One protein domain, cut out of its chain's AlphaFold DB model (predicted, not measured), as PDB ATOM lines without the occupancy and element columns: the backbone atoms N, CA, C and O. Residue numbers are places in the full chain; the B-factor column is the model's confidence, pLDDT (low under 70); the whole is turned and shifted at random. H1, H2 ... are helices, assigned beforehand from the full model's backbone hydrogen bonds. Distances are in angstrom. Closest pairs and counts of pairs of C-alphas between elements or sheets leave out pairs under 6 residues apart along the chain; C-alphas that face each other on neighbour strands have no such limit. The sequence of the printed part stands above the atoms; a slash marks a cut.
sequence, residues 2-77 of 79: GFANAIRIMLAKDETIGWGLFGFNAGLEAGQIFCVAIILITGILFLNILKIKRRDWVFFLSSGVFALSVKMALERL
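AT A GLANCE: This is residues 2 to 77 of the 79 residues of an uncharacterized protein of mine drainage metagenome (UniProt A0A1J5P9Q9). One long straight helix, H2, makes the longest axis, and beyond both of its ends the backbone turns a corner and folds back: into the short helix H1 before it, and into the longer helix H3 after it. H2 and H3 make a V of 46 degrees, while H1 runs back beside the first part of H2 at a small angle, and the space between H1 and H3 is empty. The printed part has 76 residues with three named helices, in the order H1, H2, H3, and no named strand; the class is all helix. The whole is extended, with a radius of gyration of the C-alphas of 19.3 A, and spans 56 by 37 by 12 A, which is only just flat.

HOW THE PARTS SIT: The longest helix is H2, residues 17 to 49. H3, residues 54 to 75, only just touches it, with 3 pairs of C-alphas within 8 A. The closest C-alphas of the two are those of Leu 47 and Arg 54, 6.6 A apart. H2 touches H3 with residues 46 to 47 alone, and H3 touches H2 with residues 54 to 57 alone. The lines of H2 and H3 stand at a steep tilt of 46 degrees, and they run opposite ways. H1, residues 2 to 11, and H2 touch only at the corner by their link, and only just, with 3 pairs of C-alphas within 8 A. Their closest C-alphas are those of Met 10 and Gly 20, 6.6 A apart, and H2 touches H1 with residues 17 to 20 alone. H1 and H2 run opposite ways at a shallow tilt of 28 degrees. H1 and H3 are apart. In H1, H2 and H3 every O i to N i+4 pair is within hydrogen-bond range.

IN THESE COORDINATES: H2 runs from C-alpha 17 at (43.868, 4.570, 98.796) to C-alpha 49 at (72.093, -13.672, 66.359), a length of 46.7 A. H3 measures 31.6 A from its first to its last C-alpha and ends with C-alpha 75 at (43.177, -28.563, 83.896). H1 begins at C-alpha 2, at (47.965, -11.761, 95.875), and measures 14.2 A.

THE WHOLE: The two C-alphas farthest apart are those of Asp 14 and Lys 53, 55.7 A. Residues 25 to 42, which belong to H2, stand free, and so do residues 59 to 77, of which 59 to 75 belong to H3. The links from H1 to H2, 5 residues, and from H2 to H3, 4 residues, are tight. The printed part has no cut. The mean pLDDT of the printed part is 85.8, and the model's confidence is low, under 70, at residues 2 to 16.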
ATOM      1  N   GLY A   2      47.103 -12.940  95.622       61.00
ATOM      2  CA  GLY A   2      47.965 -11.761  95.875       61.00
ATOM      3  C   GLY A   2      47.267 -10.391  95.866       61.00
ATOM      4  O   GLY A   2      47.484  -9.585  96.763       61.00
ATOM      5  N   PHE A   3      46.371 -10.149  94.906       59.56
ATOM      6  CA  PHE A   3      45.656  -8.872  94.753       59.56
ATOM      7  C   PHE A   3      44.749  -8.538  95.942       59.56
ATOM      8  O   PHE A   3      44.800  -7.446  96.496       59.56
ATOM      9  N   ALA A   4      43.950  -9.521  96.367       60.88
ATOM     10  CA  ALA A   4      43.061  -9.379  97.513       60.88
ATOM     11  C   ALA A   4      43.849  -9.131  98.808       60.88
ATOM     12  O   ALA A   4      43.400  -8.364  99.651       60.88
ATOM     13  N   ASN A   5      45.041  -9.723  98.949       68.69
ATOM     14  CA  ASN A   5      45.895  -9.502 100.114       68.69
ATOM     15  C   ASN A   5      46.558  -8.112 100.097       68.69
ATOM     16  O   ASN A   5      46.617  -7.464 101.133       68.69
ATOM     17  N   ALA A   6      46.991  -7.620  98.931       67.06
ATOM     18  CA  ALA A   6      47.556  -6.275  98.780       67.06
ATOM     19  C   ALA A   6      46.525  -5.177  99.089       67.06
ATOM     20  O   ALA A   6      46.806  -4.276  99.876       67.06
ATOM     21  N   ILE A   7      45.304  -5.305  98.554       65.06
ATOM     22  CA  ILE A   7      44.198  -4.385  98.856       65.06
ATOM     23  C   ILE A   7      43.843  -4.450 100.345       65.06
ATOM     24  O   ILE A   7      43.639  -3.417 100.968       65.06
ATOM     25  N   ARG A   8      43.821  -5.647 100.948       68.19
ATOM     26  CA  ARG A   8      43.518  -5.823 102.377       68.19
ATOM     27  C   ARG A   8      44.577  -5.196 103.287       68.19
ATOM     28  O   ARG A   8      44.211  -4.610 104.296       68.19
ATOM     29  N   ILE A   9      45.860  -5.287 102.928       68.69
ATOM     30  CA  ILE A   9      46.959  -4.640 103.663       68.69
ATOM     31  C   ILE A   9      46.874  -3.116 103.532       68.69
ATOM     32  O   ILE A   9      47.052  -2.430 104.532       68.69
ATOM     33  N   MET A  10      46.547  -2.588 102.347       64.31
ATOM     34  CA  MET A  10      46.331  -1.148 102.137       64.31
ATOM     35  C   MET A  10      45.124  -0.614 102.911       64.31
ATOM     36  O   MET A  10      45.212   0.438 103.535       64.31
ATOM     37  N   LEU A  11      44.018  -1.362 102.925       64.38
ATOM     38  CA  LEU A  11      42.804  -1.004 103.660       64.38
ATOM     39  C   LEU A  11      42.998  -1.079 105.184       64.38
ATOM     40  O   LEU A  11      42.360  -0.335 105.918       64.38
ATOM     41  N   ALA A  12      43.872  -1.970 105.663       65.62
ATOM     42  CA  ALA A  12      44.175  -2.149 107.084       65.62
ATOM     43  C   ALA A  12      45.171  -1.119 107.650       65.62
ATOM     44  O   ALA A  12      45.374  -1.095 108.862       65.62
ATOM     45  N   LYS A  13      45.824  -0.313 106.800       63.09
ATOM     46  CA  LYS A  13      46.914   0.593 107.198       63.09
ATOM     47  C   LYS A  13      46.551   2.081 107.253       63.09
ATOM     48  O   LYS A  13      47.449   2.874 107.513       63.09
ATOM     49  N   ASP A  14      45.294   2.464 107.002       58.25
ATOM     50  CA  ASP A  14      44.874   3.878 106.888       58.25
ATOM     51  C   ASP A  14      45.708   4.688 105.861       58.25
ATOM     52  O   ASP A  14      45.746   5.919 105.877       58.25
ATOM     53  N   GLU A  15      46.391   4.011 104.926       59.28
ATOM     54  CA  GLU A  15      47.071   4.688 103.826       59.28
ATOM     55  C   GLU A  15      46.026   5.196 102.830       59.28
ATOM     56  O   GLU A  15      45.098   4.483 102.441       59.28
ATOM     57  N   THR A  16      46.182   6.448 102.395       65.44
ATOM     58  CA  THR A  16      45.311   7.046 101.378       65.44
ATOM     59  C   THR A  16      45.279   6.147 100.138       65.44
ATOM     60  O   THR A  16      46.279   5.972  99.445       65.44
ATOM     61  N   ILE A  17      44.103   5.576  99.850       71.94
ATOM     62  CA  ILE A  17      43.868   4.570  98.796       71.94
ATOM     63  C   ILE A  17      44.471   4.994  97.440       71.94
ATOM     64  O   ILE A  17      44.936   4.149  96.675       71.94
ATOM     65  N   GLY A  18      44.524   6.303  97.162       75.81
ATOM     66  CA  GLY A  18      45.148   6.872  95.965       75.81
ATOM     67  C   GLY A  18      46.640   6.548  95.812       75.81
ATOM     68  O   GLY A  18      47.054   6.140  94.729       75.81
ATOM     69  N   TRP A  19      47.439   6.651  96.881       78.25
ATOM     70  CA  TRP A  19      48.865   6.295  96.838       78.25
ATOM     71  C   TRP A  19      49.069   4.795  96.627       78.25
ATOM     72  O   TRP A  19      49.966   4.381  95.889       78.25
ATOM     73  N   GLY A  20      48.184   3.982  97.204       76.19
ATOM     74  CA  GLY A  20      48.226   2.543  97.024       76.19
ATOM     75  C   GLY A  20      47.887   2.088  95.601       76.19
ATOM     76  O   GLY A  20      48.623   1.304  95.000       76.19
ATOM     77  N   LEU A  21      46.817   2.636  95.019       81.12
ATOM     78  CA  LEU A  21      46.444   2.387  93.623       81.12
ATOM     79  C   LEU A  21      47.528   2.859  92.651       81.12
ATOM     80  O   LEU A  21      47.778   2.189  91.649       81.12
ATOM     81  N   PHE A  22      48.181   3.983  92.943       84.69
ATOM     82  CA  PHE A  22      49.265   4.497  92.115       84.69
ATOM     83  C   PHE A  22      50.466   3.544  92.097       84.69
ATOM     84  O   PHE A  22      50.887   3.119  91.024       84.69
ATOM     85  N   GLY A  23      50.969   3.134  93.269       84.31
ATOM     86  CA  GLY A  23      52.082   2.182  93.356       84.31
ATOM     87  C   GLY A  23      51.755   0.824  92.728       84.31
ATOM     88  O   GLY A  23      52.606   0.211  92.085       84.31
ATOM     89  N   PHE A  24      50.502   0.382  92.846       81.75
ATOM     90  CA  PHE A  24      50.024  -0.838  92.208       81.75
ATOM     91  C   PHE A  24      50.036  -0.750  90.670       81.75
ATOM     92  O   PHE A  24      50.595  -1.629  90.013       81.75
ATOM     93  N   ASN A  25      49.461   0.311  90.091       87.31
ATOM     94  CA  ASN A  25      49.437   0.496  88.636       87.31
ATOM     95  C   ASN A  25      50.841   0.711  88.070       87.31
ATOM     96  O   ASN A  25      51.199   0.056  87.097       87.31
ATOM     97  N   ALA A  26      51.668   1.530  88.725       89.44
ATOM     98  CA  ALA A  26      53.062   1.722  88.332       89.44
ATOM     99  C   ALA A  26      53.845   0.395  88.351       89.44
ATOM    100  O   ALA A  26      54.634   0.115  87.450       89.44
ATOM    101  N   GLY A  27      53.592  -0.458  89.351       90.12
ATOM    102  CA  GLY A  27      54.154  -1.805  89.416       90.12
ATOM    103  C   GLY A  27      53.684  -2.716  88.276       90.12
ATOM    104  O   GLY A  27      54.498  -3.440  87.704       90.12
ATOM    105  N   LEU A  28      52.397  -2.668  87.912       89.56
ATOM    106  CA  LEU A  28      51.872  -3.415  86.763       89.56
ATOM    107  C   LEU A  28      52.484  -2.949  85.442       89.56
ATOM    108  O   LEU A  28      52.924  -3.787  84.658       89.56
ATOM    109  N   GLU A  29      52.533  -1.639  85.210       93.44
ATOM    110  CA  GLU A  29      53.115  -1.053  84.002       93.44
ATOM    111  C   GLU A  29      54.601  -1.420  83.879       93.44
ATOM    112  O   GLU A  29      55.045  -1.881  82.825       93.44
ATOM    113  N   ALA A  30      55.363  -1.324  84.975       94.31
ATOM    114  CA  ALA A  30      56.763  -1.743  85.009       94.31
ATOM    115  C   ALA A  30      56.924  -3.249  84.728       94.31
ATOM    116  O   ALA A  30      57.796  -3.649  83.951       94.31
ATOM    117  N   GLY A  31      56.062  -4.087  85.312       94.81
ATOM    118  CA  GLY A  31      56.045  -5.527  85.057       94.81
ATOM    119  C   GLY A  31      55.742  -5.861  83.595       94.81
ATOM    120  O   GLY A  31      56.416  -6.703  83.000       94.81
ATOM    121  N   GLN A  32      54.781  -5.165  82.983       95.25
ATOM    122  CA  GLN A  32      54.455  -5.323  81.565       95.25
ATOM    123  C   GLN A  32      55.635  -4.944  80.666       95.25
ATOM    124  O   GLN A  32      55.986  -5.725  79.780       95.25
ATOM    125  N   ILE A  33      56.285  -3.800  80.912       96.19
ATOM    126  CA  ILE A  33      57.466  -3.371  80.145       96.19
ATOM    127  C   ILE A  33      58.584  -4.412  80.255       96.19
ATOM    128  O   ILE A  33      59.174  -4.791  79.243       96.19
ATOM    129  N   PHE A  34      58.846  -4.921  81.460       96.19
ATOM    130  CA  PHE A  34      59.864  -5.942  81.685       96.19
ATOM    131  C   PHE A  34      59.566  -7.244  80.924       96.19
ATOM    132  O   PHE A  34      60.442  -7.780  80.241       96.19
ATOM    133  N   CYS A  35      58.321  -7.727  80.963       95.56
ATOM    134  CA  CYS A  35      57.909  -8.903  80.197       95.56
ATOM    135  C   CYS A  35      58.064  -8.699  78.685       95.56
ATOM    136  O   CYS A  35      58.613  -9.566  78.003       95.56
ATOM    137  N   VAL A  36      57.622  -7.555  78.153       96.44
ATOM    138  CA  VAL A  36      57.762  -7.235  76.723       96.44
ATOM    139  C   VAL A  36      59.238  -7.168  76.328       96.44
ATOM    140  O   VAL A  36      59.616  -7.730  75.300       96.44
ATOM    141  N   ALA A  37      60.087  -6.556  77.157       96.94
ATOM    142  CA  ALA A  37      61.522  -6.478  76.911       96.94
ATOM    143  C   ALA A  37      62.159  -7.871  76.790       96.94
ATOM    144  O   ALA A  37      62.907  -8.113  75.843       96.94
ATOM    145  N   ILE A  38      61.816  -8.810  77.679       96.81
ATOM    146  CA  ILE A  38      62.301 -10.198  77.598       96.81
ATOM    147  C   ILE A  38      61.886 -10.842  76.273       96.81
ATOM    148  O   ILE A  38      62.733 -11.393  75.573       96.81
ATOM    149  N   ILE A  39      60.606 -10.739  75.898       93.50
ATOM    150  CA  ILE A  39      60.086 -11.333  74.657       93.50
ATOM    151  C   ILE A  39      60.834 -10.780  73.435       93.50
ATOM    152  O   ILE A  39      61.222 -11.541  72.545       93.50
ATOM    153  N   LEU A  40      61.078  -9.466  73.399       94.69
ATOM    154  CA  LEU A  40      61.815  -8.818  72.316       94.69
ATOM    155  C   LEU A  40      63.284  -9.254  72.273       94.69
ATOM    156  O   LEU A  40      63.779  -9.587  71.197       94.69
ATOM    157  N   ILE A  41      63.968  -9.308  73.421       95.94
ATOM    158  CA  ILE A  41      65.363  -9.768  73.516       95.94
ATOM    159  C   ILE A  41      65.479 -11.208  73.018       95.94
ATOM    160  O   ILE A  41      66.356 -11.511  72.211       95.94
ATOM    161  N   THR A  42      64.573 -12.089  73.444       93.44
ATOM    162  CA  THR A  42      64.522 -13.468  72.955       93.44
ATOM    163  C   THR A  42      64.308 -13.498  71.439       93.44
ATOM    164  O   THR A  42      65.055 -14.168  70.729       93.44
ATOM    165  N   GLY A  43      63.365 -12.716  70.907       91.69
ATOM    166  CA  GLY A  43      63.145 -12.617  69.463       91.69
ATOM    167  C   GLY A  43      64.394 -12.173  68.692       91.69
ATOM    168  O   GLY A  43      64.746 -12.787  67.685       91.69
ATOM    169  N   ILE A  44      65.102 -11.155  69.186       93.12
ATOM    170  CA  ILE A  44      66.361 -10.670  68.599       93.12
ATOM    171  C   ILE A  44      67.441 -11.755  68.652       93.12
ATOM    172  O   ILE A  44      68.128 -11.979  67.657       93.12
ATOM    173  N   LEU A  45      67.579 -12.464  69.773       93.81
ATOM    174  CA  LEU A  45      68.555 -13.541  69.928       93.81
ATOM    175  C   LEU A  45      68.356 -14.638  68.870       93.81
ATOM    176  O   LEU A  45      69.299 -15.014  68.175       93.81
ATOM    177  N   PHE A  46      67.127 -15.119  68.697       91.06
ATOM    178  CA  PHE A  46      66.853 -16.220  67.774       91.06
ATOM    179  C   PHE A  46      66.839 -15.794  66.300       91.06
ATOM    180  O   PHE A  46      67.333 -16.529  65.445       91.06
ATOM    181  N   LEU A  47      66.319 -14.605  65.984       91.62
ATOM    182  CA  LEU A  47      66.203 -14.145  64.597       91.62
ATOM    183  C   LEU A  47      67.477 -13.469  64.077       91.62
ATOM    184  O   LEU A  47      67.851 -13.705  62.931       91.62
ATOM    185  N   ASN A  48      68.151 -12.652  64.891       90.56
ATOM    186  CA  ASN A  48      69.292 -11.852  64.433       90.56
ATOM    187  C   ASN A  48      70.635 -12.522  64.736       90.56
ATOM    188  O   ASN A  48      71.501 -12.552  63.863       90.56
ATOM    189  N   ILE A  49      70.815 -13.063  65.948       90.56
ATOM    190  CA  ILE A  49      72.093 -13.672  66.359       90.56
ATOM    191  C   ILE A  49      72.191 -15.105  65.827       90.56
ATOM    192  O   ILE A  49      73.138 -15.439  65.121       90.56
ATOM    193  N   LEU A  50      71.185 -15.938  66.104       89.25
ATOM    194  CA  LEU A  50      71.146 -17.334  65.651       89.25
ATOM    195  C   LEU A  50      70.672 -17.492  64.196       89.25
ATOM    196  O   LEU A  50      70.734 -18.593  63.652       89.25
ATOM    197  N   LYS A  51      70.208 -16.405  63.557       90.06
ATOM    198  CA  LYS A  51      69.730 -16.366  62.161       90.06
ATOM    199  C   LYS A  51      68.709 -17.457  61.819       90.06
ATOM    200  O   LYS A  51      68.675 -17.962  60.694       90.06
ATOM    201  N   ILE A  52      67.858 -17.825  62.778       89.38
ATOM    202  CA  ILE A  52      66.795 -18.800  62.540       89.38
ATOM    203  C   ILE A  52      65.773 -18.190  61.583       89.38
ATOM    204  O   ILE A  52      65.398 -17.019  61.688       89.38
ATOM    205  N   LYS A  53      65.284 -18.996  60.635       92.56
ATOM    206  CA  LYS A  53      64.223 -18.570  59.722       92.56
ATOM    207  C   LYS A  53      62.994 -18.175  60.534       92.56
ATOM    208  O   LYS A  53      62.499 -18.953  61.346       92.56
ATOM    209  N   ARG A  54      62.440 -16.996  60.244       88.44
ATOM    210  CA  ARG A  54      61.258 -16.458  60.939       88.44
ATOM    211  C   ARG A  54      60.088 -17.445  60.982       88.44
ATOM    212  O   ARG A  54      59.387 -17.504  61.983       88.44
ATOM    213  N   ARG A  55      59.909 -18.246  59.926       91.94
ATOM    214  CA  ARG A  55      58.903 -19.316  59.870       91.94
ATOM    215  C   ARG A  55      59.099 -20.357  60.972       91.94
ATOM    216  O   ARG A  55      58.142 -20.690  61.658       91.94
ATOM    217  N   ASP A  56      60.321 -20.850  61.134       91.69
ATOM    218  CA  ASP A  56      60.627 -21.924  62.080       91.69
ATOM    219  C   ASP A  56      60.545 -21.390  63.524       91.69
ATOM    220  O   ASP A  56      59.996 -22.054  64.400       91.69
ATOM    221  N   TRP A  57      60.962 -20.135  63.743       92.38
ATOM    222  CA  TRP A  57      60.754 -19.411  65.005       92.38
ATOM    223  C   TRP A  57      59.268 -19.288  65.380       92.38
ATOM    224  O   TRP A  57      58.876 -19.622  66.498       92.38
ATOM    225  N   VAL A  58      58.425 -18.846  64.440       91.94
ATOM    226  CA  VAL A  58      56.975 -18.714  64.664       91.94
ATOM    227  C   VAL A  58      56.331 -20.074  64.918       91.94
ATOM    228  O   VAL A  58      55.487 -20.182  65.806       91.94
ATOM    229  N   PHE A  59      56.732 -21.110  64.179       94.25
ATOM    230  CA  PHE A  59      56.215 -22.464  64.369       94.25
ATOM    231  C   PHE A  59      56.546 -23.009  65.763       94.25
ATOM    232  O   PHE A  59      55.656 -23.520  66.439       94.25
ATOM    233  N   PHE A  60      57.790 -22.838  66.222       93.31
ATOM    234  CA  PHE A  60      58.224 -23.248  67.559       93.31
ATOM    235  C   PHE A  60      57.466 -22.517  68.675       93.31
ATOM    236  O   PHE A  60      56.970 -23.144  69.610       93.31
ATOM    237  N   LEU A  61      57.330 -21.192  68.569       92.81
ATOM    238  CA  LEU A  61      56.598 -20.413  69.567       92.81
ATOM    239  C   LEU A  61      55.115 -20.815  69.605       92.81
ATOM    240  O   LEU A  61      54.549 -21.018  70.678       92.81
ATOM    241  N   SER A  62      54.496 -20.972  68.432       93.75
ATOM    242  CA  SER A  62      53.079 -21.332  68.308       93.75
ATOM    243  C   SER A  62      52.794 -22.726  68.865       93.75
ATOM    244  O   SER A  62      51.796 -22.905  69.559       93.75
ATOM    245  N   SER A  63      53.669 -23.706  68.616       95.12
ATOM    246  CA  SER A  63      53.507 -25.062  69.152       95.12
ATOM    247  C   SER A  63      53.687 -25.110  70.671       95.12
ATOM    248  O   SER A  63      52.910 -25.779  71.351       95.12
ATOM    249  N   GLY A  64      54.637 -24.347  71.225       94.56
ATOM    250  CA  GLY A  64      54.813 -24.216  72.673       94.56
ATOM    251  C   GLY A  64      53.588 -23.607  73.363       94.56
ATOM    252  O   GLY A  64      53.077 -24.167  74.333       94.56
ATOM    253  N   VAL A  65      53.066 -22.496  72.831       94.75
ATOM    254  CA  VAL A  65      51.846 -21.856  73.356       94.75
ATOM    255  C   VAL A  65      50.635 -22.777  73.218       94.75
ATOM    256  O   VAL A  65      49.819 -22.844  74.134       94.75
ATOM    257  N   PHE A  66      50.532 -23.528  72.120       95.81
ATOM    258  CA  PHE A  66      49.471 -24.512  71.922       95.81
ATOM    259  C   PHE A  66      49.522 -25.647  72.954       95.81
ATOM    260  O   PHE A  66      48.502 -25.997  73.536       95.81
ATOM    261  N   ALA A  67      50.703 -26.195  73.248       95.88
ATOM    262  CA  ALA A  67      50.842 -27.224  74.277       95.88
ATOM    263  C   ALA A  67      50.408 -26.705  75.659       95.88
ATOM    264  O   ALA A  67      49.681 -27.385  76.385       95.88
ATOM    265  N   LEU A  68      50.803 -25.474  76.004       94.69
ATOM    266  CA  LEU A  68      50.395 -24.829  77.254       94.69
ATOM    267  C   LEU A  68      48.889 -24.559  77.301       94.69
ATOM    268  O   LEU A  68      48.268 -24.801  78.335       94.69
ATOM    269  N   SER A  69      48.287 -24.090  76.205       94.44
ATOM    270  CA  SER A  69      46.850 -23.810  76.157       94.44
ATOM    271  C   SER A  69      46.019 -25.086  76.262       94.44
ATOM    272  O   SER A  69      45.040 -25.103  77.004       94.44
ATOM    273  N   VAL A  70      46.443 -26.175  75.614       95.62
ATOM    274  CA  VAL A  70      45.825 -27.500  75.765       95.62
ATOM    275  C   VAL A  70      45.937 -27.979  77.210       95.62
ATOM    276  O   VAL A  70      44.940 -28.402  77.789       95.62
ATOM    277  N   LYS A  71      47.117 -27.854  77.829       94.25
ATOM    278  CA  LYS A  71      47.330 -28.219  79.237       94.25
ATOM    279  C   LYS A  71      46.407 -27.428  80.170       94.25
ATOM    280  O   LYS A  71      45.740 -28.027  81.006       94.25
ATOM    281  N   MET A  72      46.296 -26.112  79.983       93.25
ATOM    282  CA  MET A  72      45.373 -25.264  80.752       93.25
ATOM    283  C   MET A  72      43.898 -25.604  80.501       93.25
ATOM    284  O   MET A  72      43.089 -25.534  81.422       93.25
ATOM    285  N   ALA A  73      43.532 -25.962  79.269       93.62
ATOM    286  CA  ALA A  73      42.174 -26.379  78.935       93.62
ATOM    287  C   ALA A  73      41.809 -27.703  79.619       93.62
ATOM    288  O   ALA A  73      40.711 -27.823  80.159       93.62
ATOM    289  N   LEU A  74      42.739 -28.663  79.651       94.00
ATOM    290  CA  LEU A  74      42.566 -29.942  80.342       94.00
ATOM    291  C   LEU A  74      42.446 -29.764  81.860       94.00
ATOM    292  O   LEU A  74      41.571 -30.367  82.466       94.00
ATOM    293  N   GLU A  75      43.264 -28.896  82.462       91.88
ATOM    294  CA  GLU A  75      43.177 -28.563  83.896       91.88
ATOM    295  C   GLU A  75      41.870 -27.865  84.284       91.88
ATOM    296  O   GLU A  75      41.520 -27.811  85.461       91.88
ATOM    297  N   ARG A  76      41.154 -27.297  83.310       88.56
ATOM    298  CA  ARG A  76      39.886 -26.603  83.536       88.56
ATOM    299  C   ARG A  76      38.667 -27.516  83.404       88.56
ATOM    300  O   ARG A  76      37.556 -27.074  83.702       88.56
ATOM    301  N   LEU A  77      38.845 -28.750  82.939       87.88
ATOM    302  CA  LEU A  77      37.741 -29.692  82.807       87.88
ATOM    303  C   LEU A  77      37.305 -30.183  84.201       87.88
ATOM    304  O   LEU A  77      38.158 -30.515  85.017       87.88
TER     305      LEU A  77